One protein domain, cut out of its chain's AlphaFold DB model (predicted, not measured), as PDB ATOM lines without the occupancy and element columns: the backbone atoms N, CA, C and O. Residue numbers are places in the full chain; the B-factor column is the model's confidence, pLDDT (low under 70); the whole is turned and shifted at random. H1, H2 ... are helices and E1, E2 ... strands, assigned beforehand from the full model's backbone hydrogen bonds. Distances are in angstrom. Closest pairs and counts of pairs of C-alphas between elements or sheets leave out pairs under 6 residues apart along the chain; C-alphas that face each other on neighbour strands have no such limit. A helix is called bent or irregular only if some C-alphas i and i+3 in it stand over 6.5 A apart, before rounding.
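What this domain is: This is residues 389 to 403 and 495 to 698 of the 698 residues of an uncharacterized protein of Armatimonadetes bacterium (UniProt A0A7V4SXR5). A small three-stranded sheet, E2 E1 E3, has helix H3 packed on one face; H6 crosses H3 and reaches E2 with its last residues, and the long helix H9 runs beside H6. H8 and the first part of H9 make an arm at one end, while the hairpin E4 E5 lies at another edge. The printed part has 219 residues, with named elements in the order H1 E1 H2 E2 E3 E4 E5 H3 H4 H5 H6 H7 E6 E7 H8 H9, antiparallel sheets, and mixed class, helices and strands. It is compact, with a radius of gyration of the C-alphas of 17.3 A and spans of 56 by 44 by 34 A.

How they stand to each other: Start at H1, residues 394 to 397, which touches no helix. Past the cut come E1, residues 503 to 507, H2, 510 to 513, E2, 521 to 524, and E3, 538 to 542. Inner strand E1 has N 505 and O 522 of E2 2.8 A apart, and N 506 and O 539 of E3 2.9 A apart, within hydrogen-bond range. E3 runs on into E4, residues 544 to 547, at 73 degrees; E4 and E5, residues 550 to 553, form a hairpin, N 545 and O 552 2.9 A apart. H3, residues 562 to 574, is on the sheet E2 E1 E3, its height 10.4 A. Next are H4, residues 576 to 581, and H5, 583 to 586. H6, residues 599 to 616, touches H3 at a steep tilt of 69.7 degrees, only just short of about perpendicular; their closest C-alphas, Tyr 568 and Ser 606, are 4.1 A apart. H7, residues 620 to 624, touches H6. E6, residues 635 to 637, and E7, 640 to 642, form a hairpin, N 637 and O 640 3.1 A apart. H8, residues 644 to 653, is irregular: C-alphas 649 and 652 are 7.1 A apart. The hub H9, residues 657 to 686, touches H3, H4, H6, H7 and H8; it stands to H6 at a shallow tilt of 15 degrees, opposite ways, the closest C-alphas, Val 615 and Ala 669, 5.6 A apart. Every O i to N i+4 pair is within hydrogen-bond range in H4, H6, H7 and H9, against 8 of 9 in H3 and 3 of 6 in H8; H1, H2 and H5 are too short for one.

Where its parts are: Find C-alpha 394, where H1 begins, at (-18.168, -1.916, -37.589). H3 runs 19.1 A, H6 25.4 A, and H9 44.2 A, to C-alpha 686 at (-38.830, -14.454, -42.737).

The domain as a whole: Residues 404 to 494 are not printed; C-alphas 403 and 495 are 13.4 A apart. Links E2 to E3 and H5 to H6 are long. Residues 516, 558, 628 to 634 and 692 to 698 have pLDDT under 70.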
ATOM      1  N   SER A 389     -18.690 -14.587 -35.754       88.88
ATOM      2  CA  SER A 389     -17.300 -14.192 -36.026       88.88
ATOM      3  C   SER A 389     -16.996 -13.971 -37.510       88.88
ATOM      4  O   SER A 389     -16.047 -13.250 -37.816       88.88
ATOM      5  N   ARG A 390     -17.806 -14.527 -38.424       89.19
ATOM      6  CA  ARG A 390     -17.687 -14.301 -39.876       89.19
ATOM      7  C   ARG A 390     -18.248 -12.954 -40.315       89.19
ATOM      8  O   ARG A 390     -17.931 -12.493 -41.406       89.19
ATOM      9  N   PHE A 391     -19.093 -12.336 -39.496       92.69
ATOM     10  CA  PHE A 391     -19.662 -11.032 -39.798       92.69
ATOM     11  C   PHE A 391     -18.615  -9.930 -39.661       92.69
ATOM     12  O   PHE A 391     -17.711 -10.001 -38.815       92.69
ATOM     13  N   LEU A 392     -18.796  -8.885 -40.463       93.19
ATOM     14  CA  LEU A 392     -17.906  -7.736 -40.495       93.19
ATOM     15  C   LEU A 392     -17.987  -6.944 -39.194       93.19
ATOM     16  O   LEU A 392     -19.068  -6.723 -38.638       93.19
ATOM     17  N   SER A 393     -16.840  -6.475 -38.716       93.88
ATOM     18  CA  SER A 393     -16.796  -5.482 -37.651       93.88
ATOM     19  C   SER A 393     -17.317  -4.139 -38.164       93.88
ATOM     20  O   SER A 393     -17.097  -3.771 -39.317       93.88
ATOM     21  N   LEU A 394     -17.912  -3.330 -37.283       95.75
ATOM     22  CA  LEU A 394     -18.168  -1.916 -37.589       95.75
ATOM     23  C   LEU A 394     -16.888  -1.182 -38.018       95.75
ATOM     24  O   LEU A 394     -16.952  -0.271 -38.833       95.75
ATOM     25  N   PHE A 395     -15.730  -1.580 -37.490       94.44
ATOM     26  CA  PHE A 395     -14.438  -0.982 -37.837       94.44
ATOM     27  C   PHE A 395     -13.884  -1.456 -39.187       94.44
ATOM     28  O   PHE A 395     -13.010  -0.789 -39.727       94.44
ATOM     29  N   ASP A 396     -14.404  -2.557 -39.739       93.31
ATOM     30  CA  ASP A 396     -14.097  -2.977 -41.114       93.31
ATOM     31  C   ASP A 396     -14.973  -2.198 -42.109       93.31
ATOM     32  O   ASP A 396     -14.542  -1.862 -43.209       93.31
ATOM     33  N   ILE A 397     -16.208  -1.870 -41.703       95.56
ATOM     34  CA  ILE A 397     -17.183  -1.146 -42.530       95.56
ATOM     35  C   ILE A 397     -16.909   0.360 -42.545       95.56
ATOM     36  O   ILE A 397     -17.034   0.993 -43.589       95.56
ATOM     37  N   PHE A 398     -16.573   0.968 -41.406       96.62
ATOM     38  CA  PHE A 398     -16.362   2.412 -41.295       96.62
ATOM     39  C   PHE A 398     -14.874   2.768 -41.262       96.62
ATOM     40  O   PHE A 398     -14.148   2.340 -40.367       96.62
ATOM     41  N   ARG A 399     -14.438   3.646 -42.176       94.44
ATOM     42  CA  ARG A 399     -13.043   4.109 -42.290       94.44
ATOM     43  C   ARG A 399     -12.586   4.908 -41.070       94.44
ATOM     44  O   ARG A 399     -11.432   4.819 -40.664       94.44
ATOM     45  N   GLN A 400     -13.476   5.720 -40.501       95.88
ATOM     46  CA  GLN A 400     -13.196   6.550 -39.334       95.88
ATOM     47  C   GLN A 400     -14.298   6.439 -38.286       95.88
ATOM     48  O   GLN A 400     -15.493   6.416 -38.584       95.88
ATOM     49  N   SER A 401     -13.892   6.437 -37.022       97.12
ATOM     50  CA  SER A 401     -14.793   6.533 -35.879       97.12
ATOM     51  C   SER A 401     -14.080   7.186 -34.700       97.12
ATOM     52  O   SER A 401     -12.852   7.158 -34.589       97.12
ATOM     53  N   SER A 402     -14.850   7.774 -33.791       97.00
ATOM     54  CA  SER A 402     -14.327   8.294 -32.530       97.00
ATOM     55  C   SER A 402     -15.367   8.138 -31.446       97.00
ATOM     56  O   SER A 402     -16.565   8.230 -31.687       97.00
ATOM     57  N   VAL A 403     -14.903   7.979 -30.213       96.19
ATOM     58  CA  VAL A 403     -15.781   8.158 -29.059       96.19
ATOM     59  C   VAL A 403     -16.262   9.609 -28.958       96.19
ATOM     60  O   VAL A 403     -15.601  10.515 -29.483       96.19
ATOM     61  N   GLU A 495     -15.710  17.841 -36.071       94.06
ATOM     62  CA  GLU A 495     -16.091  18.826 -37.095       94.06
ATOM     63  C   GLU A 495     -16.945  18.178 -38.195       94.06
ATOM     64  O   GLU A 495     -17.843  18.822 -38.735       94.06
ATOM     65  N   ASN A 496     -16.777  16.867 -38.431       95.81
ATOM     66  CA  ASN A 496     -17.640  16.081 -39.320       95.81
ATOM     67  C   ASN A 496     -19.123  16.151 -38.941       95.81
ATOM     68  O   ASN A 496     -19.974  15.954 -39.803       95.81
ATOM     69  N   LEU A 497     -19.432  16.390 -37.664       96.50
ATOM     70  CA  LEU A 497     -20.790  16.502 -37.136       96.50
ATOM     71  C   LEU A 497     -21.197  17.949 -36.841       96.50
ATOM     72  O   LEU A 497     -22.331  18.189 -36.448       96.50
ATOM     73  N   MET A 498     -20.297  18.916 -37.031       94.56
ATOM     74  CA  MET A 498     -20.642  20.344 -37.048       94.56
ATOM     75  C   MET A 498     -21.104  20.797 -38.444       94.56
ATOM     76  O   MET A 498     -21.684  21.870 -38.586       94.56
ATOM     77  N   LYS A 499     -20.876  19.961 -39.466       93.94
ATOM     78  CA  LYS A 499     -21.410  20.083 -40.829       93.94
ATOM     79  C   LYS A 499     -22.644  19.178 -41.014       93.94
ATOM     80  O   LYS A 499     -22.819  18.249 -40.225       93.94
ATOM     81  N   PRO A 500     -23.487  19.394 -42.048       95.62
ATOM     82  CA  PRO A 500     -24.653  18.547 -42.319       95.62
ATOM     83  C   PRO A 500     -24.285  17.068 -42.505       95.62
ATOM     84  O   PRO A 500     -23.822  16.650 -43.564       95.62
ATOM     85  N   ASN A 501     -24.500  16.262 -41.468       97.44
ATOM     86  CA  ASN A 501     -24.096  14.862 -41.429       97.44
ATOM     87  C   ASN A 501     -24.954  14.093 -40.416       97.44
ATOM     88  O   ASN A 501     -25.640  14.688 -39.590       97.44
ATOM     89  N   ILE A 502     -24.916  12.764 -40.476       98.31
ATOM     90  CA  ILE A 502     -25.560  11.884 -39.497       98.31
ATOM     91  C   ILE A 502     -24.522  10.864 -39.046       98.31
ATOM     92  O   ILE A 502     -23.806  10.316 -39.876       98.31
ATOM     93  N   ALA A 503     -24.451  10.573 -37.751       98.62
ATOM     94  CA  ALA A 503     -23.677   9.463 -37.211       98.62
ATOM     95  C   ALA A 503     -24.563   8.447 -36.503       98.62
ATOM     96  O   ALA A 503     -25.535   8.800 -35.829       98.62
ATOM     97  N   LEU A 504     -24.159   7.183 -36.594       98.69
ATOM     98  CA  LEU A 504     -24.607   6.154 -35.667       98.69
ATOM     99  C   LEU A 504     -23.771   6.267 -34.393       98.69
ATOM    100  O   LEU A 504     -22.545   6.316 -34.452       98.69
ATOM    101  N   ALA A 505     -24.432   6.317 -33.245       98.38
ATOM    102  CA  ALA A 505     -23.806   6.282 -31.936       98.38
ATOM    103  C   ALA A 505     -24.009   4.886 -31.344       98.38
ATOM    104  O   ALA A 505     -25.136   4.506 -31.034       98.38
ATOM    105  N   ILE A 506     -22.933   4.112 -31.219       98.00
ATOM    106  CA  ILE A 506     -22.982   2.704 -30.814       98.00
ATOM    107  C   ILE A 506     -22.036   2.499 -29.630       98.00
ATOM    108  O   ILE A 506     -20.876   2.915 -29.661       98.00
ATOM    109  N   GLY A 507     -22.541   1.896 -28.560       94.69
ATOM    110  CA  GLY A 507     -21.749   1.508 -27.403       94.69
ATOM    111  C   GLY A 507     -21.125   0.136 -27.605       94.69
ATOM    112  O   GLY A 507     -21.661  -0.702 -28.327       94.69
ATOM    113  N   ARG A 508     -19.983  -0.090 -26.951       90.50
ATOM    114  CA  ARG A 508     -19.238  -1.343 -27.097       90.50
ATOM    115  C   ARG A 508     -19.997  -2.528 -26.514       90.50
ATOM    116  O   ARG A 508     -20.285  -3.462 -27.229       90.50
ATOM    117  N   ALA A 509     -20.314  -2.487 -25.225       87.19
ATOM    118  CA  ALA A 509     -20.798  -3.650 -24.490       87.19
ATOM    119  C   ALA A 509     -22.122  -3.336 -23.785       87.19
ATOM    120  O   ALA A 509     -22.186  -2.405 -22.976       87.19
ATOM    121  N   GLY A 510     -23.166  -4.124 -24.060       84.62
ATOM    122  CA  GLY A 510     -24.497  -3.934 -23.465       84.62
ATOM    123  C   GLY A 510     -24.507  -4.037 -21.938       84.62
ATOM    124  O   GLY A 510     -25.201  -3.273 -21.272       84.62
ATOM    125  N   HIS A 511     -23.653  -4.888 -21.356       80.50
ATOM    126  CA  HIS A 511     -23.585  -5.054 -19.899       80.50
ATOM    127  C   HIS A 511     -23.187  -3.768 -19.160       80.50
ATOM    128  O   HIS A 511     -23.445  -3.633 -17.963       80.50
ATOM    129  N   ALA A 512     -22.561  -2.805 -19.845       80.19
ATOM    130  CA  ALA A 512     -22.069  -1.587 -19.220       80.19
ATOM    131  C   ALA A 512     -23.198  -0.733 -18.618       80.19
ATOM    132  O   ALA A 512     -23.000  -0.111 -17.570       80.19
ATOM    133  N   THR A 513     -24.373  -0.700 -19.257       80.38
ATOM    134  CA  THR A 513     -25.531   0.110 -18.832       80.38
ATOM    135  C   THR A 513     -26.352  -0.554 -17.727       80.38
ATOM    136  O   THR A 513     -27.126   0.130 -17.042       80.38
ATOM    137  N   GLY A 514     -26.129  -1.854 -17.514       72.06
ATOM    138  CA  GLY A 514     -26.896  -2.696 -16.605       72.06
ATOM    139  C   GLY A 514     -28.284  -3.054 -17.143       72.06
ATOM    140  O   GLY A 514     -29.132  -3.439 -16.349       72.06
ATOM    141  N   SER A 515     -28.539  -2.884 -18.446       74.75
ATOM    142  CA  SER A 515     -29.780  -3.322 -19.105       74.75
ATOM    143  C   SER A 515     -29.738  -4.832 -19.392       74.75
ATOM    144  O   SER A 515     -28.664  -5.375 -19.644       74.75
ATOM    145  N   ALA A 516     -30.896  -5.506 -19.354       69.94
ATOM    146  CA  ALA A 516     -31.009  -6.935 -19.685       69.94
ATOM    147  C   ALA A 516     -30.846  -7.189 -21.195       69.94
ATOM    148  O   ALA A 516     -30.160  -8.119 -21.609       69.94
ATOM    149  N   GLU A 517     -31.428  -6.315 -22.023       81.88
ATOM    150  CA  GLU A 517     -31.214  -6.301 -23.470       81.88
ATOM    151  C   GLU A 517     -30.133  -5.283 -23.854       81.88
ATOM    152  O   GLU A 517     -30.001  -4.218 -23.244       81.88
ATOM    153  N   TRP A 518     -29.405  -5.572 -24.935       89.88
ATOM    154  CA  TRP A 518     -28.494  -4.608 -25.543       89.88
ATOM    155  C   TRP A 518     -29.276  -3.408 -26.096       89.88
ATOM    156  O   TRP A 518     -30.110  -3.554 -26.993       89.88
ATOM    157  N   ASP A 519     -29.012  -2.218 -25.555       90.94
ATOM    158  CA  ASP A 519     -29.748  -0.984 -25.859       90.94
ATOM    159  C   ASP A 519     -28.839   0.223 -26.146       90.94
ATOM    160  O   ASP A 519     -29.306   1.361 -26.214       90.94
ATOM    161  N   VAL A 520     -27.539  -0.002 -26.335       94.75
ATOM    162  CA  VAL A 520     -26.526   1.045 -26.536       94.75
ATOM    163  C   VAL A 520     -26.379   1.433 -28.010       94.75
ATOM    164  O   VAL A 520     -25.289   1.401 -28.575       94.75
ATOM    165  N   VAL A 521     -27.489   1.812 -28.647       96.69
ATOM    166  CA  VAL A 521     -27.510   2.329 -30.024       96.69
ATOM    167  C   VAL A 521     -28.440   3.528 -30.152       96.69
ATOM    168  O   VAL A 521     -29.549   3.529 -29.624       96.69
ATOM    169  N   PHE A 522     -27.986   4.558 -30.862       97.94
ATOM    170  CA  PHE A 522     -28.781   5.723 -31.234       97.94
ATOM    171  C   PHE A 522     -28.194   6.408 -32.481       97.94
ATOM    172  O   PHE A 522     -27.191   5.944 -33.019       97.94
ATOM    173  N   CYS A 523     -28.805   7.486 -32.972       98.38
ATOM    174  CA  CYS A 523     -28.244   8.301 -34.056       98.38
ATOM    175  C   CYS A 523     -28.176   9.779 -33.662       98.38
ATOM    176  O   CYS A 523     -28.889  10.230 -32.768       98.38
ATOM    177  N   THR A 524     -27.319  10.541 -34.334       98.25
ATOM    178  CA  THR A 524     -27.152  11.978 -34.094       98.25
ATOM    179  C   THR A 524     -26.865  12.718 -35.394       98.25
ATOM    180  O   THR A 524     -26.185  12.190 -36.266       98.25
ATOM    181  N   ASP A 525     -27.365  13.943 -35.509       98.06
ATOM    182  CA  ASP A 525     -27.092  14.907 -36.585       98.06
ATOM    183  C   ASP A 525     -26.078  15.989 -36.161       98.06
ATOM    184  O   ASP A 525     -25.933  17.015 -36.817       98.06
ATOM    185  N   ARG A 526     -25.439  15.794 -35.003       97.69
ATOM    186  CA  ARG A 526     -24.584  16.771 -34.316       97.69
ATOM    187  C   ARG A 526     -23.540  16.073 -33.436       97.69
ATOM    188  O   ARG A 526     -23.682  14.866 -33.196       97.69
ATOM    189  N   PRO A 527     -22.514  16.773 -32.914       97.94
ATOM    190  CA  PRO A 527     -21.546  16.160 -32.010       97.94
ATOM    191  C   PRO A 527     -22.248  15.585 -30.776       97.94
ATOM    192  O   PRO A 527     -23.252  16.134 -30.317       97.94
ATOM    193  N   ALA A 528     -21.737  14.483 -30.233       97.81
ATOM    194  CA  ALA A 528     -22.365  13.793 -29.108       97.81
ATOM    195  C   ALA A 528     -21.384  13.527 -27.966       97.81
ATOM    196  O   ALA A 528     -20.196  13.266 -28.188       97.81
ATOM    197  N   ASP A 529     -21.906  13.607 -26.746       97.31
ATOM    198  CA  ASP A 529     -21.151  13.386 -25.514       97.31
ATOM    199  C   ASP A 529     -20.698  11.922 -25.398       97.31
ATOM    200  O   ASP A 529     -21.400  11.001 -25.827       97.31
ATOM    201  N   LEU A 530     -19.533  11.680 -24.786       95.88
ATOM    202  CA  LEU A 530     -19.054  10.319 -24.515       95.88
ATOM    203  C   LEU A 530     -20.096   9.522 -23.728       95.88
ATOM    204  O   LEU A 530     -20.332   8.354 -24.037       95.88
ATOM    205  N   ASN A 531     -20.734  10.153 -22.743       94.75
ATOM    206  CA  ASN A 531     -21.743   9.544 -21.888       94.75
ATOM    207  C   ASN A 531     -23.160   9.725 -22.450       94.75
ATOM    208  O   ASN A 531     -24.115   9.829 -21.680       94.75
ATOM    209  N   LEU A 532     -23.318   9.721 -23.783       96.06
ATOM    210  CA  LEU A 532     -24.634   9.646 -24.426       96.06
ATOM    211  C   LEU A 532     -25.482   8.530 -23.797       96.06
ATOM    212  O   LEU A 532     -26.648   8.739 -23.486       96.06
ATOM    213  N   PHE A 533     -24.880   7.368 -23.550       95.06
ATOM    214  CA  PHE A 533     -25.473   6.286 -22.767       95.06
ATOM    215  C   PHE A 533     -25.053   6.373 -21.298       95.06
ATOM    216  O   PHE A 533     -23.998   6.920 -20.979       95.06
ATOM    217  N   ARG A 534     -25.829   5.754 -20.397       89.31
ATOM    218  CA  ARG A 534     -25.568   5.752 -18.947       89.31
ATOM    219  C   ARG A 534     -24.127   5.374 -18.608       89.31
ATOM    220  O   ARG A 534     -23.563   5.940 -17.673       89.31
ATOM    221  N   ARG A 535     -23.573   4.393 -19.329       84.75
ATOM    222  CA  ARG A 535     -22.211   3.855 -19.207       84.75
ATOM    223  C   ARG A 535     -21.793   3.182 -20.517       84.75
ATOM    224  O   ARG A 535     -22.625   2.938 -21.381       84.75
ATOM    225  N   GLY A 536     -20.505   2.857 -20.636       78.25
ATOM    226  CA  GLY A 536     -19.940   2.126 -21.780       78.25
ATOM    227  C   GLY A 536     -19.387   3.018 -22.891       78.25
ATOM    228  O   GLY A 536     -18.585   2.545 -23.691       78.25
ATOM    229  N   GLY A 537     -19.741   4.308 -22.883       88.25
ATOM    230  CA  GLY A 537     -19.313   5.278 -23.886       88.25
ATOM    231  C   GLY A 537     -20.004   5.072 -25.238       88.25
ATOM    232  O   GLY A 537     -20.257   3.941 -25.647       88.25
ATOM    233  N   ALA A 538     -20.298   6.153 -25.957       94.25
ATOM    234  CA  ALA A 538     -20.754   6.078 -27.343       94.25
ATOM    235  C   ALA A 538     -19.586   6.275 -28.317       94.25
ATOM    236  O   ALA A 538     -18.840   7.253 -28.215       94.25
ATOM    237  N   THR A 539     -19.443   5.352 -29.271       97.69
ATOM    238  CA  THR A 539     -18.587   5.515 -30.453       97.69
ATOM    239  C   THR A 539     -19.438   5.991 -31.616       97.69
ATOM    240  O   THR A 539     -20.490   5.423 -31.895       97.69
ATOM    241  N   LEU A 540     -18.995   7.066 -32.257       98.56
ATOM    242  CA  LEU A 540     -19.667   7.717 -33.366       98.56
ATOM    243  C   LEU A 540     -19.082   7.225 -34.686       98.56
ATOM    244  O   LEU A 540     -17.871   7.297 -34.910       98.56
ATOM    245  N   PHE A 541     -19.979   6.777 -35.554       98.31
ATOM    246  CA  PHE A 541     -19.721   6.321 -36.911       98.31
ATOM    247  C   PHE A 541     -20.467   7.263 -37.867       98.31
ATOM    248  O   PHE A 541     -21.649   7.035 -38.150       98.31
ATOM    249  N   PRO A 542     -19.852   8.387 -38.283       98.06
ATOM    250  CA  PRO A 542     -20.488   9.335 -39.186       98.06
ATOM    251  C   PRO A 542     -20.680   8.709 -40.566       98.06
ATOM    252  O   PRO A 542     -19.880   7.883 -40.993       98.06
ATOM    253  N   ARG A 543     -21.742   9.111 -41.263       97.62
ATOM    254  CA  ARG A 543     -22.041   8.699 -42.638       97.62
ATOM    255  C   ARG A 543     -20.984   9.225 -43.601       97.62
ATOM    256  O   ARG A 543     -20.531   8.497 -44.482       97.62
ATOM    257  N   TYR A 544     -20.552  10.464 -43.382       97.38
ATOM    258  CA  TYR A 544     -19.523  11.123 -44.178       97.38
ATOM    259  C   TYR A 544     -18.332  11.582 -43.337       97.38
ATOM    260  O   TYR A 544     -18.491  11.937 -42.168       97.38
ATOM    261  N   VAL A 545     -17.159  11.625 -43.961       96.44
ATOM    262  CA  VAL A 545     -15.964  12.308 -43.454       96.44
ATOM    263  C   VAL A 545     -15.668  13.500 -44.358       96.44
ATOM    264  O   VAL A 545     -15.837  13.421 -45.575       96.44
ATOM    265  N   TYR A 546     -15.249  14.602 -43.749       95.00
ATOM    266  CA  TYR A 546     -14.926  15.858 -44.398       95.00
ATOM    267  C   TYR A 546     -13.421  16.124 -44.364       95.00
ATOM    268  O   TYR A 546     -12.788  16.013 -43.313       95.00
ATOM    269  N   SER A 547     -12.869  16.524 -45.508       90.94
ATOM    270  CA  SER A 547     -11.530  17.106 -45.630       90.94
ATOM    271  C   SER A 547     -11.686  18.528 -46.158       90.94
ATOM    272  O   SER A 547     -11.970  18.740 -47.336       90.94
ATOM    273  N   GLY A 548     -11.630  19.521 -45.264       87.62
ATOM    274  CA  GLY A 548     -12.158  20.846 -45.589       87.62
ATOM    275  C   GLY A 548     -13.649  20.734 -45.925       87.62
ATOM    276  O   GLY A 548     -14.410  20.176 -45.132       87.62
ATOM    277  N   ASP A 549     -14.075  21.229 -47.084       87.75
ATOM    278  CA  ASP A 549     -15.467  21.128 -47.558       87.75
ATOM    279  C   ASP A 549     -15.743  19.911 -48.448       87.75
ATOM    280  O   ASP A 549     -16.896  19.645 -48.795       87.75
ATOM    281  N   GLU A 550     -14.714  19.123 -48.770       93.38
ATOM    282  CA  GLU A 550     -14.878  17.895 -49.535       93.38
ATOM    283  C   GLU A 550     -15.519  16.807 -48.667       93.38
ATOM    284  O   GLU A 550     -15.008  16.468 -47.599       93.38
ATOM    285  N   ARG A 551     -16.645  16.255 -49.132       94.00
ATOM    286  CA  ARG A 551     -17.422  15.224 -48.433       94.00
ATOM    287  C   ARG A 551     -17.193  13.858 -49.070       94.00
ATOM    288  O   ARG A 551     -17.571  13.651 -50.221       94.00
ATOM    289  N   GLN A 552     -16.698  12.903 -48.291       94.62
ATOM    290  CA  GLN A 552     -16.483  11.520 -48.723       94.62
ATOM    291  C   GLN A 552     -17.297  10.543 -47.870       94.62
ATOM    292  O   GLN A 552     -17.540  10.783 -46.687       94.62
ATOM    293  N   SER A 553     -17.733   9.427 -48.461       95.12
ATOM    294  CA  SER A 553     -18.390   8.357 -47.701       95.12
ATOM    295  C   SER A 553     -17.433   7.786 -46.656       95.12
ATOM    296  O   SER A 553     -16.273   7.490 -46.950       95.12
ATOM    297  N   ASN A 554     -17.918   7.585 -45.435       96.62
ATOM    298  CA  ASN A 554     -17.145   6.914 -44.393       96.62
ATOM    299  C   ASN A 554     -17.233   5.383 -44.487       96.62
ATOM    300  O   ASN A 554     -16.550   4.684 -43.748       96.62
ATOM    301  N   ILE A 555     -18.076   4.850 -45.369       95.31
ATOM    302  CA  ILE A 555     -18.321   3.414 -45.482       95.31
ATOM    303  C   ILE A 555     -17.443   2.816 -46.583       95.31
ATOM    304  O   ILE A 555     -17.474   3.256 -47.738       95.31
ATOM    305  N   ALA A 556     -16.652   1.815 -46.214       87.38
ATOM    306  CA  ALA A 556     -15.890   0.962 -47.106       87.38
ATOM    307  C   ALA A 556     -16.770  -0.224 -47.521       87.38
ATOM    308  O   ALA A 556     -16.988  -1.149 -46.748       87.38
ATOM    309  N   THR A 557     -17.329  -0.169 -48.730       76.31
ATOM    310  CA  THR A 557     -18.105  -1.274 -49.313       76.31
ATOM    311  C   THR A 557     -17.710  -1.469 -50.769       76.31
ATOM    312  O   THR A 557     -17.349  -0.511 -51.456       76.31
ATOM    313  N   VAL A 558     -17.795  -2.718 -51.226       60.75
ATOM    314  CA  VAL A 558     -17.672  -3.110 -52.630       60.75
ATOM    315  C   VAL A 558     -19.021  -3.697 -53.047       60.75
ATOM    316  O   VAL A 558     -19.477  -4.671 -52.455       60.75
ATOM    317  N   GLY A 559     -19.683  -3.094 -54.038       70.19
ATOM    318  CA  GLY A 559     -20.892  -3.659 -54.658       70.19
ATOM    319  C   GLY A 559     -22.242  -3.351 -53.989       70.19
ATOM    320  O   GLY A 559     -23.240  -3.929 -54.405       70.19
ATOM    321  N   ALA A 560     -22.306  -2.449 -53.005       82.44
ATOM    322  CA  ALA A 560     -23.562  -1.943 -52.436       82.44
ATOM    323  C   ALA A 560     -23.504  -0.416 -52.279       82.44
ATOM    324  O   ALA A 560     -22.418   0.137 -52.103       82.44
ATOM    325  N   ASP A 561     -24.656   0.261 -52.326       92.25
ATOM    326  CA  ASP A 561     -24.720   1.695 -52.028       92.25
ATOM    327  C   ASP A 561     -24.318   1.933 -50.556       92.25
ATOM    328  O   ASP A 561     -24.968   1.397 -49.647       92.25
ATOM    329  N   PRO A 562     -23.266   2.734 -50.283       94.25
ATOM    330  CA  PRO A 562     -22.858   3.067 -48.924       94.25
ATOM    331  C   PRO A 562     -24.003   3.590 -48.052       94.25
ATOM    332  O   PRO A 562     -24.058   3.289 -46.858       94.25
ATOM    333  N   ASP A 563     -24.935   4.349 -48.632       94.56
ATOM    334  CA  ASP A 563     -26.062   4.890 -47.883       94.56
ATOM    335  C   ASP A 563     -27.072   3.806 -47.506       94.56
ATOM    336  O   ASP A 563     -27.625   3.846 -46.405       94.56
ATOM    337  N   GLU A 564     -27.291   2.800 -48.352       96.12
ATOM    338  CA  GLU A 564     -28.134   1.662 -47.989       96.12
ATOM    339  C   GLU A 564     -27.530   0.847 -46.850       96.12
ATOM    340  O   GLU A 564     -28.234   0.497 -45.899       96.12
ATOM    341  N   VAL A 565     -26.215   0.621 -46.890       96.94
ATOM    342  CA  VAL A 565     -25.493  -0.073 -45.817       96.94
ATOM    343  C   VAL A 565     -25.584   0.704 -44.501       96.94
ATOM    344  O   VAL A 565     -25.882   0.108 -43.463       96.94
ATOM    345  N   PHE A 566     -25.416   2.032 -44.528       98.25
ATOM    346  CA  PHE A 566     -25.553   2.885 -43.341       98.25
ATOM    347  C   PHE A 566     -26.914   2.708 -42.654       98.25
ATOM    348  O   PHE A 566     -26.993   2.497 -41.440       98.25
ATOM    349  N   HIS A 567     -27.997   2.778 -43.432       98.62
ATOM    350  CA  HIS A 567     -29.352   2.656 -42.902       98.62
ATOM    351  C   HIS A 567     -29.676   1.220 -42.475       98.62
ATOM    352  O   HIS A 567     -30.291   1.025 -41.425       98.62
ATOM    353  N   TYR A 568     -29.227   0.218 -43.234       98.12
ATOM    354  CA  TYR A 568     -29.392  -1.193 -42.889       98.12
ATOM    355  C   TYR A 568     -28.787  -1.523 -41.524       98.12
ATOM    356  O   TYR A 568     -29.462  -2.148 -40.703       98.12
ATOM    357  N   ILE A 569     -27.562  -1.062 -41.246       98.38
ATOM    358  CA  ILE A 569     -26.919  -1.265 -39.938       98.38
ATOM    359  C   ILE A 569     -27.844  -0.764 -38.831       98.38
ATOM    360  O   ILE A 569     -28.089  -1.471 -37.856       98.38
ATOM    361  N   TYR A 570     -28.427   0.422 -38.996       98.69
ATOM    362  CA  TYR A 570     -29.335   0.964 -37.996       98.69
ATOM    363  C   TYR A 570     -30.617   0.136 -37.827       98.69
ATOM    364  O   TYR A 570     -31.046  -0.089 -36.696       98.69
ATOM    365  N   ALA A 571     -31.196  -0.371 -38.918       98.62
ATOM    366  CA  ALA A 571     -32.350  -1.267 -38.856       98.62
ATOM    367  C   ALA A 571     -32.022  -2.569 -38.110       98.62
ATOM    368  O   ALA A 571     -32.700  -2.917 -37.140       98.62
ATOM    369  N   LEU A 572     -30.945  -3.255 -38.508       98.44
ATOM    370  CA  LEU A 572     -30.489  -4.499 -37.887       98.44
ATOM    371  C   LEU A 572     -30.281  -4.322 -36.383       98.44
ATOM    372  O   LEU A 572     -30.758  -5.127 -35.584       98.44
ATOM    373  N   LEU A 573     -29.610  -3.238 -35.987       97.94
ATOM    374  CA  LEU A 573     -29.318  -2.967 -34.587       97.94
ATOM    375  C   LEU A 573     -30.563  -2.656 -33.758       97.94
ATOM    376  O   LEU A 573     -30.456  -2.691 -32.538       97.94
ATOM    377  N   TYR A 574     -31.728  -2.387 -34.354       97.19
ATOM    378  CA  TYR A 574     -33.008  -2.265 -33.643       97.19
ATOM    379  C   TYR A 574     -33.856  -3.542 -33.649       97.19
ATOM    380  O   TYR A 574     -34.809  -3.624 -32.871       97.19
ATOM    381  N   SER A 575     -33.485  -4.559 -34.427       96.88
ATOM    382  CA  SER A 575     -34.182  -5.847 -34.445       96.88
ATOM    383  C   SER A 575     -34.122  -6.554 -33.088       96.88
ATOM    384  O   SER A 575     -33.045  -6.767 -32.523       96.88
ATOM    385  N   SER A 576     -35.281  -6.962 -32.557       93.88
ATOM    386  CA  SER A 576     -35.331  -7.828 -31.374       93.88
ATOM    387  C   SER A 576     -34.801  -9.229 -31.667       93.88
ATOM    388  O   SER A 576     -34.147  -9.813 -30.805       93.88
ATOM    389  N   VAL A 577     -35.011  -9.736 -32.884       95.62
ATOM    390  CA  VAL A 577     -34.561 -11.070 -33.303       95.62
ATOM    391  C   VAL A 577     -33.035 -11.142 -33.298       95.62
ATOM    392  O   VAL A 577     -32.460 -12.029 -32.666       95.62
ATOM    393  N   TYR A 578     -32.369 -10.164 -33.925       96.00
ATOM    394  CA  TYR A 578     -30.906 -10.065 -33.922       96.00
ATOM    395  C   TYR A 578     -30.354  -9.908 -32.495       96.00
ATOM    396  O   TYR A 578     -29.470 -10.662 -32.083       96.00
ATOM    397  N   ARG A 579     -30.912  -8.975 -31.707       93.94
ATOM    398  CA  ARG A 579     -30.449  -8.709 -30.334       93.94
ATOM    399  C   ARG A 579     -30.573  -9.925 -29.419       93.94
ATOM    400  O   ARG A 579     -29.652 -10.189 -28.654       93.94
ATOM    401  N   LYS A 580     -31.679 -10.671 -29.505       91.56
ATOM    402  CA  LYS A 580     -31.901 -11.881 -28.700       91.56
ATOM    403  C   LYS A 580     -30.996 -13.029 -29.139       91.56
ATOM    404  O   LYS A 580     -30.411 -13.690 -28.288       91.56
ATOM    405  N   ARG A 581     -30.830 -13.241 -30.451       92.38
ATOM    406  CA  ARG A 581     -29.978 -14.317 -30.986       92.38
ATOM    407  C   ARG A 581     -28.514 -14.154 -30.573       92.38
ATOM    408  O   ARG A 581     -27.892 -15.129 -30.168       92.38
ATOM    409  N   TYR A 582     -27.980 -12.935 -30.651       91.88
ATOM    410  CA  TYR A 582     -26.563 -12.650 -30.390       91.88
ATOM    411  C   TYR A 582     -26.317 -11.947 -29.050       91.88
ATOM    412  O   TYR A 582     -25.272 -11.319 -28.869       91.88
ATOM    413  N   ALA A 583     -27.252 -12.065 -28.099       88.75
ATOM    414  CA  ALA A 583     -27.208 -11.366 -26.815       88.75
ATOM    415  C   ALA A 583     -25.855 -11.535 -26.107       88.75
ATOM    416  O   ALA A 583     -25.236 -10.546 -25.728       88.75
ATOM    417  N   ASN A 584     -25.330 -12.761 -26.023       85.12
ATOM    418  CA  ASN A 584     -24.055 -13.036 -25.347       85.12
ATOM    419  C   ASN A 584     -22.871 -12.252 -25.937       85.12
ATOM    420  O   ASN A 584     -21.996 -11.824 -25.189       85.12
ATOM    421  N   PHE A 585     -22.854 -12.028 -27.255       88.88
ATOM    422  CA  PHE A 585     -21.783 -11.293 -27.931       88.88
ATOM    423  C   PHE A 585     -21.972  -9.781 -27.807       88.88
ATOM    424  O   PHE A 585     -21.039  -9.072 -27.436       88.88
ATOM    425  N   LEU A 586     -23.197  -9.298 -28.032       91.75
ATOM    426  CA  LEU A 586     -23.558  -7.882 -27.896       91.75
ATOM    427  C   LEU A 586     -23.353  -7.371 -26.470       91.75
ATOM    428  O   LEU A 586     -23.010  -6.210 -26.236       91.75
ATOM    429  N   MET A 587     -23.558  -8.244 -25.486       87.44
ATOM    430  CA  MET A 587     -23.347  -7.881 -24.100       87.44
ATOM    431  C   MET A 587     -21.888  -7.584 -23.808       87.44
ATOM    432  O   MET A 587     -21.666  -6.777 -22.916       87.44
ATOM    433  N   ILE A 588     -20.914  -8.140 -24.533       86.19
ATOM    434  CA  ILE A 588     -19.488  -8.003 -24.211       86.19
ATOM    435  C   ILE A 588     -18.688  -7.165 -25.216       86.19
ATOM    436  O   ILE A 588     -17.703  -6.555 -24.808       86.19
ATOM    437  N   ASP A 589     -19.090  -7.074 -26.482       90.44
ATOM    438  CA  ASP A 589     -18.354  -6.318 -27.502       90.44
ATOM    439  C   ASP A 589     -19.270  -5.733 -28.586       90.44
ATOM    440  O   ASP A 589     -20.474  -6.002 -28.613       90.44
ATOM    441  N   PHE A 590     -18.693  -4.912 -29.472       94.38
ATOM    442  CA  PHE A 590     -19.439  -4.246 -30.541       94.38
ATOM    443  C   PHE A 590     -20.235  -5.240 -31.409       94.38
ATOM    444  O   PHE A 590     -19.789  -6.373 -31.640       94.38
ATOM    445  N   PRO A 591     -21.398  -4.814 -31.945       95.69
ATOM    446  CA  PRO A 591     -22.143  -5.621 -32.893       95.69
ATOM    447  C   PRO A 591     -21.317  -5.887 -34.155       95.69
ATOM    448  O   PRO A 591     -20.605  -5.004 -34.637       95.69
ATOM    449  N   ARG A 592     -21.465  -7.086 -34.716       95.69
ATOM    450  CA  ARG A 592     -20.956  -7.436 -36.043       95.69
ATOM    451  C   ARG A 592     -22.100  -7.513 -37.041       95.69
ATOM    452  O   ARG A 592     -23.205  -7.914 -36.694       95.69
ATOM    453  N   ILE A 593     -21.847  -7.109 -38.276       95.88
ATOM    454  CA  ILE A 593     -22.890  -6.877 -39.272       95.88
ATOM    455  C   ILE A 593     -22.830  -7.971 -40.351       95.88
ATOM    456  O   ILE A 593     -21.796  -8.101 -41.013       95.88
ATOM    457  N   PRO A 594     -23.907  -8.757 -40.547       94.25
ATOM    458  CA  PRO A 594     -24.009  -9.706 -41.650       94.25
ATOM    459  C   PRO A 594     -24.054  -8.965 -42.990       94.25
ATOM    460  O   PRO A 594     -25.038  -8.307 -43.318       94.25
ATOM    461  N   LEU A 595     -22.973  -9.068 -43.755       89.94
ATOM    462  CA  LEU A 595     -22.834  -8.544 -45.110       89.94
ATOM    463  C   LEU A 595     -21.945  -9.504 -45.921       89.94
ATOM    464  O   LEU A 595     -21.098 -10.172 -45.321       89.94
ATOM    465  N   PRO A 596     -22.100  -9.555 -47.259       87.94
ATOM    466  CA  PRO A 596     -23.104  -8.843 -48.059       87.94
ATOM    467  C   PRO A 596     -24.523  -9.423 -47.897       87.94
ATOM    468  O   PRO A 596     -24.697 -10.542 -47.417       87.94
ATOM    469  N   LEU A 597     -25.544  -8.658 -48.302       88.69
ATOM    470  CA  LEU A 597     -26.940  -9.108 -48.360       88.69
ATOM    471  C   LEU A 597     -27.461  -9.132 -49.801       88.69
ATOM    472  O   LEU A 597     -26.979  -8.358 -50.628       88.69
ATOM    473  N   PRO A 598     -28.492  -9.948 -50.099       91.06
ATOM    474  CA  PRO A 598     -29.245  -9.819 -51.338       91.06
ATOM    475  C   PRO A 598     -29.803  -8.398 -51.484       91.06
ATOM    476  O   PRO A 598     -30.389  -7.866 -50.540       91.06
ATOM    477  N   GLU A 599     -29.677  -7.812 -52.675       91.62
ATOM    478  CA  GLU A 599     -30.037  -6.414 -52.971       91.62
ATOM    479  C   GLU A 599     -31.446  -6.040 -52.478       91.62
ATOM    480  O   GLU A 599     -31.636  -5.049 -51.778       91.62
ATOM    481  N   LYS A 600     -32.444  -6.894 -52.743       93.75
ATOM    482  CA  LYS A 600     -33.831  -6.666 -52.304       93.75
ATOM    483  C   LYS A 600     -33.987  -6.645 -50.781       93.75
ATOM    484  O   LYS A 600     -34.788  -5.868 -50.260       93.75
ATOM    485  N   LEU A 601     -33.258  -7.508 -50.071       95.44
ATOM    486  CA  LEU A 601     -33.297  -7.562 -48.611       95.44
ATOM    487  C   LEU A 601     -32.614  -6.326 -48.017       95.44
ATOM    488  O   LEU A 601     -33.171  -5.698 -47.112       95.44
ATOM    489  N   LEU A 602     -31.458  -5.941 -48.574       95.62
ATOM    490  CA  LEU A 602     -30.742  -4.726 -48.197       95.62
ATOM    491  C   LEU A 602     -31.630  -3.490 -48.368       95.62
ATOM    492  O   LEU A 602     -31.822  -2.756 -47.402       95.62
ATOM    493  N   ALA A 603     -32.242  -3.307 -49.541       96.88
ATOM    494  CA  ALA A 603     -33.093  -2.157 -49.841       96.88
ATOM    495  C   ALA A 603     -34.297  -2.045 -48.885       96.88
ATOM    496  O   ALA A 603     -34.593  -0.966 -48.364       96.88
ATOM    497  N   ARG A 604     -34.975  -3.165 -48.586       97.94
ATOM    498  CA  ARG A 604     -36.125  -3.190 -47.659       97.94
ATOM    499  C   ARG A 604     -35.729  -2.807 -46.234       97.94
ATOM    500  O   ARG A 604     -36.388  -1.967 -45.617       97.94
ATOM    501  N   LEU A 605     -34.660  -3.405 -45.706       98.25
ATOM    502  CA  LEU A 605     -34.185  -3.102 -44.353       98.25
ATOM    503  C   LEU A 605     -33.582  -1.693 -44.271       98.25
ATOM    504  O   LEU A 605     -33.833  -0.982 -43.300       98.25
ATOM    505  N   SER A 606     -32.867  -1.257 -45.309       98.25
ATOM    506  CA  SER A 606     -32.354   0.109 -45.462       98.25
ATOM    507  C   SER A 606     -33.480   1.143 -45.400       98.25
ATOM    508  O   SER A 606     -33.401   2.092 -44.619       98.25
ATOM    509  N   ALA A 607     -34.581   0.941 -46.132       98.50
ATOM    510  CA  ALA A 607     -35.719   1.861 -46.114       98.50
ATOM    511  C   ALA A 607     -36.316   2.028 -44.704       98.50
ATOM    512  O   ALA A 607     -36.599   3.152 -44.270       98.50
ATOM    513  N   LEU A 608     -36.455   0.928 -43.954       98.56
ATOM    514  CA  LEU A 608     -36.916   0.967 -42.562       98.56
ATOM    515  C   LEU A 608     -35.895   1.645 -41.640       98.56
ATOM    516  O   LEU A 608     -36.281   2.459 -40.800       98.56
ATOM    517  N   GLY A 609     -34.604   1.377 -41.831       98.62
ATOM    518  CA  GLY A 609     -33.521   2.025 -41.093       98.62
ATOM    519  C   GLY A 609     -33.484   3.535 -41.304       98.62
ATOM    520  O   GLY A 609     -33.394   4.292 -40.340       98.62
ATOM    521  N   LYS A 610     -33.656   3.994 -42.548       98.50
ATOM    522  CA  LYS A 610     -33.761   5.416 -42.897       98.50
ATOM    523  C   LYS A 610     -34.946   6.074 -42.202       98.50
ATOM    524  O   LYS A 610     -34.778   7.121 -41.575       98.50
ATOM    525  N   ARG A 611     -36.121   5.436 -42.244       97.88
ATOM    526  CA  ARG A 611     -37.318   5.921 -41.537       97.88
ATOM    527  C   ARG A 611     -37.077   6.001 -40.027       97.88
ATOM    528  O   ARG A 611     -37.469   6.983 -39.406       97.88
ATOM    529  N   LEU A 612     -36.388   5.014 -39.454       98.06
ATOM    530  CA  LEU A 612     -36.060   4.979 -38.032       98.06
ATOM    531  C   LEU A 612     -35.084   6.092 -37.620       98.06
ATOM    532  O   LEU A 612     -35.289   6.730 -36.590       98.06
ATOM    533  N   ILE A 613     -34.063   6.380 -38.435       98.62
ATOM    534  CA  ILE A 613     -33.178   7.537 -38.223       98.62
ATOM    535  C   ILE A 613     -33.991   8.834 -38.245       98.62
ATOM    536  O   ILE A 613     -33.849   9.656 -37.344       98.62
ATOM    537  N   SER A 614     -34.883   9.021 -39.224       98.12
ATOM    538  CA  SER A 614     -35.728  10.221 -39.288       98.12
ATOM    539  C   SER A 614     -36.613  10.386 -38.048       98.12
ATOM    540  O   SER A 614     -36.743  11.500 -37.541       98.12
ATOM    541  N   VAL A 615     -37.173   9.288 -37.526       97.31
ATOM    542  CA  VAL A 615     -37.927   9.270 -36.261       97.31
ATOM    543  C   VAL A 615     -37.047   9.710 -35.087       97.31
ATOM    544  O   VAL A 615     -37.438  10.593 -34.324       97.31
ATOM    545  N   HIS A 616     -35.842   9.155 -34.950       97.75
ATOM    546  CA  HIS A 616     -34.945   9.478 -33.835       97.75
ATOM    547  C   HIS A 616     -34.295  10.866 -33.928       97.75
ATOM    548  O   HIS A 616     -33.931  11.443 -32.903       97.75
ATOM    549  N   LEU A 617     -34.213  11.442 -35.129       97.50
ATOM    550  CA  LEU A 617     -33.866  12.851 -35.350       97.50
ATOM    551  C   LEU A 617     -35.061  13.805 -35.183       97.50
ATOM    552  O   LEU A 617     -34.894  15.016 -35.341       97.50
ATOM    553  N   LEU A 618     -36.233  13.270 -34.815       95.94
ATOM    554  CA  LEU A 618     -37.468  14.001 -34.531       95.94
ATOM    555  C   LEU A 618     -38.005  14.772 -35.744       95.94
ATOM    556  O   LEU A 618     -38.525  15.882 -35.614       95.94
ATOM    557  N   ASN A 619     -37.880  14.186 -36.939       95.25
ATOM    558  CA  ASN A 619     -38.463  14.752 -38.148       95.25
ATOM    559  C   ASN A 619     -40.000  14.776 -38.024       95.25
ATOM    560  O   ASN A 619     -40.643  13.727 -37.947       95.25
ATOM    561  N   LYS A 620     -40.579  15.981 -37.999       90.31
ATOM    562  CA  LYS A 620     -42.013  16.194 -37.760       90.31
ATOM    563  C   LYS A 620     -42.889  15.600 -38.862       90.31
ATOM    564  O   LYS A 620     -43.927  15.030 -38.538       90.31
ATOM    565  N   ASP A 621     -42.459  15.668 -40.118       89.88
ATOM    566  CA  ASP A 621     -43.221  15.138 -41.252       89.88
ATOM    567  C   ASP A 621     -43.345  13.618 -41.143       89.88
ATOM    568  O   ASP A 621     -44.438  13.064 -41.241       89.88
ATOM    569  N   VAL A 622     -42.244  12.935 -40.816       89.31
ATOM    570  CA  VAL A 622     -42.256  11.483 -40.592       89.31
ATOM    571  C   VAL A 622     -43.084  11.128 -39.358       89.31
ATOM    572  O   VAL A 622     -43.896  10.204 -39.420       89.31
ATOM    573  N   LEU A 623     -42.926  11.865 -38.254       88.88
ATOM    574  CA  LEU A 623     -43.676  11.633 -37.014       88.88
ATOM    575  C   LEU A 623     -45.182  11.885 -37.164       88.88
ATOM    576  O   LEU A 623     -45.961  11.241 -36.470       88.88
ATOM    577  N   SER A 624     -45.604  12.767 -38.076       85.31
ATOM    578  CA  SER A 624     -47.025  13.047 -38.326       85.31
ATOM    579  C   SER A 624     -47.806  11.821 -38.821       85.31
ATOM    580  O   SER A 624     -49.008  11.724 -38.589       85.31
ATOM    581  N   SER A 625     -47.112  10.853 -39.432       82.62
ATOM    582  CA  SER A 625     -47.699   9.589 -39.900       82.62
ATOM    583  C   SER A 625     -47.983   8.572 -38.785       82.62
ATOM    584  O   SER A 625     -48.510   7.496 -39.063       82.62
ATOM    585  N   PHE A 626     -47.630   8.888 -37.534       80.19
ATOM    586  CA  PHE A 626     -47.749   7.988 -36.393       80.19
ATOM    587  C   PHE A 626     -48.684   8.555 -35.323       80.19
ATOM    588  O   PHE A 626     -48.597   9.721 -34.939       80.19
ATOM    589  N   GLN A 627     -49.562   7.699 -34.802       71.81
ATOM    590  CA  GLN A 627     -50.423   8.031 -33.669       71.81
ATOM    591  C   GLN A 627     -49.678   7.837 -32.343       71.81
ATOM    592  O   GLN A 627     -48.889   6.899 -32.191       71.81
ATOM    593  N   THR A 628     -49.947   8.712 -31.373       65.06
ATOM    594  CA  THR A 628     -49.525   8.509 -29.983       65.06
ATOM    595  C   THR A 628     -50.328   7.342 -29.403       65.06
ATOM    596  O   THR A 628     -51.551   7.354 -29.486       65.06
ATOM    597  N   LEU A 629     -49.662   6.337 -28.832       59.03
ATOM    598  CA  LEU A 629     -50.328   5.249 -28.108       59.03
ATOM    599  C   LEU A 629     -50.361   5.591 -26.614       59.03
ATOM    600  O   LEU A 629     -49.330   5.978 -26.066       59.03
ATOM    601  N   GLU A 630     -51.515   5.425 -25.963       53.47
ATOM    602  CA  GLU A 630     -51.705   5.724 -24.530       53.47
ATOM    603  C   GLU A 630     -50.843   4.833 -23.610       53.47
ATOM    604  O   GLU A 630     -50.486   5.253 -22.513       53.47
ATOM    605  N   ASP A 631     -50.409   3.664 -24.099       50.09
ATOM    606  CA  ASP A 631     -49.681   2.637 -23.337       50.09
ATOM    607  C   ASP A 631     -48.235   2.382 -23.817       50.09
ATOM    608  O   ASP A 631     -47.674   1.303 -23.606       50.09
ATOM    609  N   SER A 632     -47.564   3.351 -24.460       52.25
ATOM    610  CA  SER A 632     -46.158   3.175 -24.881       52.25
ATOM    611  C   SER A 632     -45.172   3.280 -23.704       52.25
ATOM    612  O   SER A 632     -44.257   4.109 -23.700       52.25
ATOM    613  N   ASN A 633     -45.351   2.465 -22.666       53.09
ATOM    614  CA  ASN A 633     -44.497   2.505 -21.492       53.09
ATOM    615  C   ASN A 633     -43.119   1.898 -21.796       53.09
ATOM    616  O   ASN A 633     -42.884   0.693 -21.745       53.09
ATOM    617  N   THR A 634     -42.184   2.820 -22.031       67.06
ATOM    618  CA  THR A 634     -40.735   2.731 -21.802       67.06
ATOM    619  C   THR A 634     -39.902   1.987 -22.854       67.06
ATOM    620  O   THR A 634     -39.503   0.837 -22.695       67.06
ATOM    621  N   LEU A 635     -39.504   2.706 -23.911       81.81
ATOM    622  CA  LEU A 635     -38.293   2.348 -24.656       81.81
ATOM    623  C   LEU A 635     -37.066   2.698 -23.805       81.81
ATOM    624  O   LEU A 635     -36.944   3.822 -23.306       81.81
ATOM    625  N   ARG A 636     -36.144   1.741 -23.671       87.56
ATOM    626  CA  ARG A 636     -34.828   1.985 -23.077       87.56
ATOM    627  C   ARG A 636     -33.795   2.248 -24.161       87.56
ATOM    628  O   ARG A 636     -33.738   1.520 -25.150       87.56
ATOM    629  N   ILE A 637     -32.982   3.282 -23.961       90.50
ATOM    630  CA  ILE A 637     -31.816   3.572 -24.803       90.50
ATOM    631  C   ILE A 637     -30.636   3.871 -23.888       90.50
ATOM    632  O   ILE A 637     -30.678   4.797 -23.074       90.50
ATOM    633  N   GLY A 638     -29.582   3.069 -24.002       88.56
ATOM    634  CA  GLY A 638     -28.366   3.189 -23.209       88.56
ATOM    635  C   GLY A 638     -28.596   3.176 -21.701       88.56
ATOM    636  O   GLY A 638     -27.933   3.925 -20.982       88.56
ATOM    637  N   GLY A 639     -29.554   2.382 -21.219       88.06
ATOM    638  CA  GLY A 639     -29.924   2.282 -19.808       88.06
ATOM    639  C   GLY A 639     -30.893   3.353 -19.303       88.06
ATOM    640  O   GLY A 639     -31.242   3.316 -18.120       88.06
ATOM    641  N   TYR A 640     -31.343   4.281 -20.153       89.69
ATOM    642  CA  TYR A 640     -32.312   5.318 -19.797       89.69
ATOM    643  C   TYR A 640     -33.731   4.940 -20.204       89.69
ATOM    644  O   TYR A 640     -33.967   4.600 -21.357       89.69
ATOM    645  N   GLU A 641     -34.678   5.077 -19.278       88.62
ATOM    646  CA  GLU A 641     -36.113   5.066 -19.580       88.62
ATOM    647  C   GLU A 641     -36.520   6.428 -20.154       88.62
ATOM    648  O   GLU A 641     -36.320   7.468 -19.516       88.62
ATOM    649  N   LEU A 642     -37.084   6.434 -21.359       87.75
ATOM    650  CA  LEU A 642     -37.527   7.647 -22.050       87.75
ATOM    651  C   LEU A 642     -39.065   7.713 -22.056       87.75
ATOM    652  O   LEU A 642     -39.693   6.662 -22.172       87.75
ATOM    653  N   PRO A 643     -39.679   8.907 -21.891       90.12
ATOM    654  CA  PRO A 643     -39.070  10.238 -21.731       90.12
ATOM    655  C   PRO A 643     -38.631  10.567 -20.289       90.12
ATOM    656  O   PRO A 643     -38.159  11.671 -20.022       90.12
ATOM    657  N   ARG A 644     -38.759   9.628 -19.339       89.25
ATOM    658  CA  ARG A 644     -38.499   9.852 -17.903       89.25
ATOM    659  C   ARG A 644     -37.151  10.525 -17.620       89.25
ATOM    660  O   ARG A 644     -37.097  11.455 -16.817       89.25
ATOM    661  N   LYS A 645     -36.075  10.100 -18.290       89.38
ATOM    662  CA  LYS A 645     -34.744  10.714 -18.152       89.38
ATOM    663  C   LYS A 645     -34.721  12.192 -18.563       89.38
ATOM    664  O   LYS A 645     -34.101  12.990 -17.864       89.38
ATOM    665  N   TYR A 646     -35.392  12.550 -19.660       90.62
ATOM    666  CA  TYR A 646     -35.482  13.932 -20.147       90.62
ATOM    667  C   TYR A 646     -36.159  14.832 -19.104       90.62
ATOM    668  O   TYR A 646     -35.638  15.893 -18.760       90.62
ATOM    669  N   ILE A 647     -37.275  14.352 -18.543       90.88
ATOM    670  CA  ILE A 647     -38.036  15.047 -17.497       90.88
ATOM    671  C   ILE A 647     -37.197  15.202 -16.225       90.88
ATOM    672  O   ILE A 647     -37.132  16.287 -15.652       90.88
ATOM    673  N   GLN A 648     -36.533  14.131 -15.778       90.06
ATOM    674  CA  GLN A 648     -35.755  14.127 -14.536       90.06
ATOM    675  C   GLN A 648     -34.649  15.190 -14.528       90.06
ATOM    676  O   GLN A 648     -34.445  15.844 -13.505       90.06
ATOM    677  N   ASP A 649     -33.971  15.386 -15.659       87.62
ATOM    678  CA  ASP A 649     -32.879  16.359 -15.778       87.62
ATOM    679  C   ASP A 649     -33.349  17.814 -15.711       87.62
ATOM    680  O   ASP A 649     -32.571  18.692 -15.340       87.62
ATOM    681  N   ARG A 650     -34.616  18.069 -16.050       89.88
ATOM    682  CA  ARG A 650     -35.203  19.414 -16.112       89.88
ATOM    683  C   ARG A 650     -36.114  19.735 -14.937       89.88
ATOM    684  O   ARG A 650     -36.262  20.900 -14.590       89.88
ATOM    685  N   LYS A 651     -36.649  18.721 -14.248       80.69
ATOM    686  CA  LYS A 651     -37.625  18.892 -13.156       80.69
ATOM    687  C   LYS A 651     -37.157  19.863 -12.065       80.69
ATOM    688  O   LYS A 651     -37.981  20.567 -11.497       80.69
ATOM    689  N   ARG A 652     -35.849  19.933 -11.786       77.25
ATOM    690  CA  ARG A 652     -35.284  20.860 -10.786       77.25
ATOM    691  C   ARG A 652     -35.401  22.341 -11.172       77.25
ATOM    692  O   ARG A 652     -35.407  23.169 -10.273       77.25
ATOM    693  N   LYS A 653     -35.484  22.665 -12.468       73.94
ATOM    694  CA  LYS A 653     -35.625  24.036 -12.992       73.94
ATOM    695  C   LYS A 653     -37.087  24.415 -13.302       73.94
ATOM    696  O   LYS A 653     -37.339  25.552 -13.677       73.94
ATOM    697  N   GLY A 654     -38.035  23.487 -13.125       81.19
ATOM    698  CA  GLY A 654     -39.401  23.602 -13.649       81.19
ATOM    699  C   GLY A 654     -39.473  23.186 -15.124       81.19
ATOM    700  O   GLY A 654     -38.515  23.372 -15.869       81.19
ATOM    701  N   LEU A 655     -40.581  22.562 -15.536       87.00
ATOM    702  CA  LEU A 655     -40.811  22.209 -16.943       87.00
ATOM    703  C   LEU A 655     -41.480  23.384 -17.654       87.00
ATOM    704  O   LEU A 655     -42.465  23.918 -17.149       87.00
ATOM    705  N   THR A 656     -40.960  23.751 -18.821       90.12
ATOM    706  CA  THR A 656     -41.577  24.749 -19.706       90.12
ATOM    707  C   THR A 656     -42.583  24.096 -20.659       90.12
ATOM    708  O   THR A 656     -42.537  22.883 -20.878       90.12
ATOM    709  N   ASP A 657     -43.438  24.884 -21.313       91.00
ATOM    710  CA  ASP A 657     -44.326  24.372 -22.373       91.00
ATOM    711  C   ASP A 657     -43.539  23.737 -23.530       91.00
ATOM    712  O   ASP A 657     -43.942  22.718 -24.093       91.00
ATOM    713  N   SER A 658     -42.356  24.282 -23.841       90.38
ATOM    714  CA  SER A 658     -41.447  23.688 -24.825       90.38
ATOM    715  C   SER A 658     -40.939  22.313 -24.383       90.38
ATOM    716  O   SER A 658     -40.730  21.440 -25.227       90.38
ATOM    717  N   ASP A 659     -40.731  22.098 -23.082       91.19
ATOM    718  CA  ASP A 659     -40.332  20.793 -22.559       91.19
ATOM    719  C   ASP A 659     -41.475  19.786 -22.637       91.19
ATOM    720  O   ASP A 659     -41.234  18.634 -22.998       91.19
ATOM    721  N   LEU A 660     -42.710  20.208 -22.353       91.12
ATOM    722  CA  LEU A 660     -43.895  19.361 -22.498       91.12
ATOM    723  C   LEU A 660     -44.106  18.948 -23.963       91.12
ATOM    724  O   LEU A 660     -44.251  17.760 -24.247       91.12
ATOM    725  N   ALA A 661     -43.986  19.888 -24.904       91.12
ATOM    726  CA  ALA A 661     -44.049  19.595 -26.336       91.12
ATOM    727  C   ALA A 661     -42.933  18.631 -26.793       91.12
ATOM    728  O   ALA A 661     -43.155  17.748 -27.626       91.12
ATOM    729  N   MET A 662     -41.724  18.757 -26.232       92.19
ATOM    730  CA  MET A 662     -40.636  17.814 -26.499       92.19
ATOM    731  C   MET A 662     -40.945  16.424 -25.922       92.19
ATOM    732  O   MET A 662     -40.709  15.414 -26.580       92.19
ATOM    733  N   VAL A 663     -41.523  16.333 -24.725       91.38
ATOM    734  CA  VAL A 663     -41.952  15.049 -24.145       91.38
ATOM    735  C   VAL A 663     -42.982  14.355 -25.042       91.38
ATOM    736  O   VAL A 663     -42.842  13.160 -25.306       91.38
ATOM    737  N   GLU A 664     -43.957  15.087 -25.580       89.12
ATOM    738  CA  GLU A 664     -44.929  14.538 -26.536       89.12
ATOM    739  C   GLU A 664     -44.268  14.023 -27.819       89.12
ATOM    740  O   GLU A 664     -44.586  12.929 -28.294       89.12
ATOM    741  N   LEU A 665     -43.316  14.779 -28.373       91.25
ATOM    742  CA  LEU A 665     -42.547  14.351 -29.544       91.25
ATOM    743  C   LEU A 665     -41.718  13.093 -29.259       91.25
ATOM    744  O   LEU A 665     -41.658  12.204 -30.108       91.25
ATOM    745  N   ILE A 666     -41.113  12.985 -28.072       92.25
ATOM    746  CA  ILE A 666     -40.379  11.784 -27.654       92.25
ATOM    747  C   ILE A 666     -41.332  10.591 -27.551       92.25
ATOM    748  O   ILE A 666     -41.005   9.521 -28.057       92.25
ATOM    749  N   ASN A 667     -42.519  10.759 -26.963       90.06
ATOM    750  CA  ASN A 667     -43.519   9.688 -26.882       90.06
ATOM    751  C   ASN A 667     -43.953   9.207 -28.274       90.06
ATOM    752  O   ASN A 667     -43.975   8.002 -28.533       90.06
ATOM    753  N   LYS A 668     -44.209  10.134 -29.206       90.69
ATOM    754  CA  LYS A 668     -44.498   9.789 -30.608       90.69
ATOM    755  C   LYS A 668     -43.341   9.040 -31.261       90.69
ATOM    756  O   LYS A 668     -43.569   8.041 -31.940       90.69
ATOM    757  N   ALA A 669     -42.103   9.481 -31.031       93.50
ATOM    758  CA  ALA A 669     -40.924   8.799 -31.550       93.50
ATOM    759  C   ALA A 669     -40.797   7.376 -30.988       93.50
ATOM    760  O   ALA A 669     -40.552   6.448 -31.749       93.50
ATOM    761  N   ILE A 670     -41.041   7.174 -29.691       91.75
ATOM    762  CA  ILE A 670     -41.034   5.851 -29.049       91.75
ATOM    763  C   ILE A 670     -42.072   4.919 -29.689       91.75
ATOM    764  O   ILE A 670     -41.733   3.789 -30.054       91.75
ATOM    765  N   ALA A 671     -43.308   5.391 -29.866       89.50
ATOM    766  CA  ALA A 671     -44.370   4.613 -30.502       89.50
ATOM    767  C   ALA A 671     -44.010   4.243 -31.954       89.50
ATOM    768  O   ALA A 671     -44.117   3.078 -32.349       89.50
ATOM    769  N   ALA A 672     -43.505   5.205 -32.731       92.94
ATOM    770  CA  ALA A 672     -43.045   4.980 -34.100       92.94
ATOM    771  C   ALA A 672     -41.894   3.959 -34.159       92.94
ATOM    772  O   ALA A 672     -41.908   3.047 -34.989       92.94
ATOM    773  N   THR A 673     -40.932   4.045 -33.239       94.12
ATOM    774  CA  THR A 673     -39.812   3.102 -33.127       94.12
ATOM    775  C   THR A 673     -40.285   1.678 -32.872       94.12
ATOM    776  O   THR A 673     -39.792   0.751 -33.512       94.12
ATOM    777  N   GLN A 674     -41.265   1.478 -31.988       91.25
ATOM    778  CA  GLN A 674     -41.837   0.152 -31.729       91.25
ATOM    779  C   GLN A 674     -42.555  -0.421 -32.959       91.25
ATOM    780  O   GLN A 674     -42.444  -1.614 -33.240       91.25
ATOM    781  N   GLN A 675     -43.271   0.412 -33.719       92.00
ATOM    782  CA  GLN A 675     -43.922  -0.012 -34.961       92.00
ATOM    783  C   GLN A 675     -42.902  -0.406 -36.034       92.00
ATOM    784  O   GLN A 675     -43.002  -1.492 -36.599       92.00
ATOM    785  N   ILE A 676     -41.885   0.427 -36.271       95.44
ATOM    786  CA  ILE A 676     -40.835   0.138 -37.258       95.44
ATOM    787  C   ILE A 676     -40.029  -1.105 -36.852       95.44
ATOM    788  O   ILE A 676     -39.737  -1.939 -37.705       95.44
ATOM    789  N   ARG A 677     -39.723  -1.279 -35.558       94.94
ATOM    790  CA  ARG A 677     -39.046  -2.478 -35.033       94.94
ATOM    791  C   ARG A 677     -39.810  -3.759 -35.361       94.94
ATOM    792  O   ARG A 677     -39.177  -4.723 -35.775       94.94
ATOM    793  N   ARG A 678     -41.143  -3.765 -35.229       95.31
ATOM    794  CA  ARG A 678     -41.975  -4.927 -35.595       95.31
ATOM    795  C   ARG A 678     -41.835  -5.283 -37.074       95.31
ATOM    796  O   ARG A 678     -41.569  -6.436 -37.380       95.31
ATOM    797  N   LEU A 679     -41.895  -4.291 -37.963       97.62
ATOM    798  CA  LEU A 679     -41.698  -4.509 -39.403       97.62
ATOM    799  C   LEU A 679     -40.294  -5.046 -39.719       97.62
ATOM    800  O   LEU A 679     -40.141  -5.943 -40.542       97.62
ATOM    801  N   ILE A 680     -39.258  -4.520 -39.057       98.38
ATOM    802  CA  ILE A 680     -37.884  -5.030 -39.193       98.38
ATOM    803  C   ILE A 680     -37.818  -6.500 -38.758       98.38
ATOM    804  O   ILE A 680     -37.230  -7.324 -39.458       98.38
ATOM    805  N   ASP A 681     -38.420  -6.832 -37.616       97.94
ATOM    806  CA  ASP A 681     -38.411  -8.184 -37.061       97.94
ATOM    807  C   ASP A 681     -39.205  -9.178 -37.920       97.94
ATOM    808  O   ASP A 681     -38.764 -10.315 -38.074       97.94
ATOM    809  N   GLU A 682     -40.311  -8.763 -38.540       98.12
ATOM    810  CA  GLU A 682     -41.058  -9.570 -39.517       98.12
ATOM    811  C   GLU A 682     -40.190  -9.933 -40.735       98.12
ATOM    812  O   GLU A 682     -40.139 -11.097 -41.147       98.12
ATOM    813  N   ILE A 683     -39.449  -8.960 -41.279       97.81
ATOM    814  CA  ILE A 683     -38.528  -9.196 -42.402       97.81
ATOM    815  C   ILE A 683     -37.383 -10.117 -41.975       97.81
ATOM    816  O   ILE A 683     -37.103 -11.093 -42.654       97.81
ATOM    817  N   ILE A 684     -36.736  -9.854 -40.838       97.00
ATOM    818  CA  ILE A 684     -35.590 -10.654 -40.376       97.00
ATOM    819  C   ILE A 684     -36.000 -12.075 -39.972       97.00
ATOM    820  O   ILE A 684     -35.207 -13.002 -40.106       97.00
ATOM    821  N   THR A 685     -37.220 -12.268 -39.475       96.44
ATOM    822  CA  THR A 685     -37.730 -13.607 -39.146       96.44
ATOM    823  C   THR A 685     -37.997 -14.424 -40.409       96.44
ATOM    824  O   THR A 685     -37.721 -15.621 -40.423       96.44
ATOM    825  N   SER A 686     -38.521 -13.789 -41.464       95.44
ATOM    826  CA  SER A 686     -38.830 -14.454 -42.737       95.44
ATOM    827  C   SER A 686     -37.601 -14.666 -43.624       95.44
ATOM    828  O   SER A 686     -37.461 -15.727 -44.226       95.44
ATOM    829  N   GLU A 687     -36.692 -13.693 -43.669       94.25
ATOM    830  CA  GLU A 687     -35.464 -13.707 -44.473       94.25
ATOM    831  C   GLU A 687     -34.258 -13.308 -43.594       94.25
ATOM    832  O   GLU A 687     -33.811 -12.155 -43.614       94.25
ATOM    833  N   PRO A 688     -33.724 -14.235 -42.775       93.88
ATOM    834  CA  PRO A 688     -32.674 -13.918 -41.815       93.88
ATOM    835  C   PRO A 688     -31.362 -13.474 -42.488       93.88
ATOM    836  O   PRO A 688     -30.768 -14.254 -43.235       93.88
ATOM    837  N   PRO A 689     -30.817 -12.278 -42.165       91.75
ATOM    838  CA  PRO A 689     -29.594 -11.760 -42.786       91.75
ATOM    839  C   PRO A 689     -28.393 -12.711 -42.703       91.75
ATOM    840  O   PRO A 689     -27.592 -12.788 -43.630       91.75
ATOM    841  N   TRP A 690     -28.294 -13.478 -41.614       90.81
ATOM    842  CA  TRP A 690     -27.208 -14.426 -41.351       90.81
ATOM    843  C   TRP A 690     -27.264 -15.722 -42.173       90.81
ATOM    844  O   TRP A 690     -26.287 -16.465 -42.174       90.81
ATOM    845  N   GLN A 691     -28.357 -16.005 -42.888       83.25
ATOM    846  CA  GLN A 691     -28.450 -17.177 -43.771       83.25
ATOM    847  C   GLN A 691     -27.895 -16.919 -45.177       83.25
ATOM    848  O   GLN A 691     -27.604 -17.861 -45.907       83.25
ATOM    849  N   SER A 692     -27.686 -15.656 -45.546       63.66
ATOM    850  CA  SER A 692     -27.281 -15.237 -46.897       63.66
ATOM    851  C   SER A 692     -25.788 -15.449 -47.209       63.66
ATOM    852  O   SER A 692     -25.285 -14.913 -48.193       63.66
ATOM    853  N   GLY A 693     -25.056 -16.174 -46.356       50.28
ATOM    854  CA  GLY A 693     -23.593 -16.220 -46.337       50.28
ATOM    855  C   GLY A 693     -22.950 -16.886 -47.557       50.28
ATOM    856  O   GLY A 693     -22.569 -18.050 -47.495       50.28
ATOM    857  N   SER A 694     -22.731 -16.115 -48.621       40.94
ATOM    858  CA  SER A 694     -21.590 -16.308 -49.517       40.94
ATOM    859  C   SER A 694     -20.368 -15.644 -48.888       40.94
ATOM    860  O   SER A 694     -20.385 -14.452 -48.582       40.94
ATOM    861  N   THR A 695     -19.306 -16.421 -48.701       41.44
ATOM    862  CA  THR A 695     -17.966 -15.976 -48.313       41.44
ATOM    863  C   THR A 695     -17.379 -15.059 -49.391       41.44
ATOM    864  O   THR A 695     -16.633 -15.517 -50.252       41.44
ATOM    865  N   ALA A 696     -17.717 -13.773 -49.380       36.47
ATOM    866  CA  ALA A 696     -16.961 -12.768 -50.117       36.47
ATOM    867  C   ALA A 696     -16.053 -12.051 -49.114       36.47
ATOM    868  O   ALA A 696     -16.533 -11.321 -48.248       36.47
ATOM    869  N   SER A 697     -14.748 -12.318 -49.189       35.16
ATOM    870  CA  SER A 697     -13.741 -11.458 -48.567       35.16
ATOM    871  C   SER A 697     -13.894 -10.052 -49.148       35.16
ATOM    872  O   SER A 697     -13.909  -9.922 -50.375       35.16
ATOM    873  N   LEU A 698     -14.049  -9.048 -48.279       36.75
ATOM    874  CA  LEU A 698     -13.976  -7.633 -48.655       36.75
ATOM    875  C   LEU A 698     -12.665  -7.305 -49.372       36.75
ATOM    876  O   LEU A 698     -11.621  -7.856 -48.948       36.75
TER     877      LEU A 698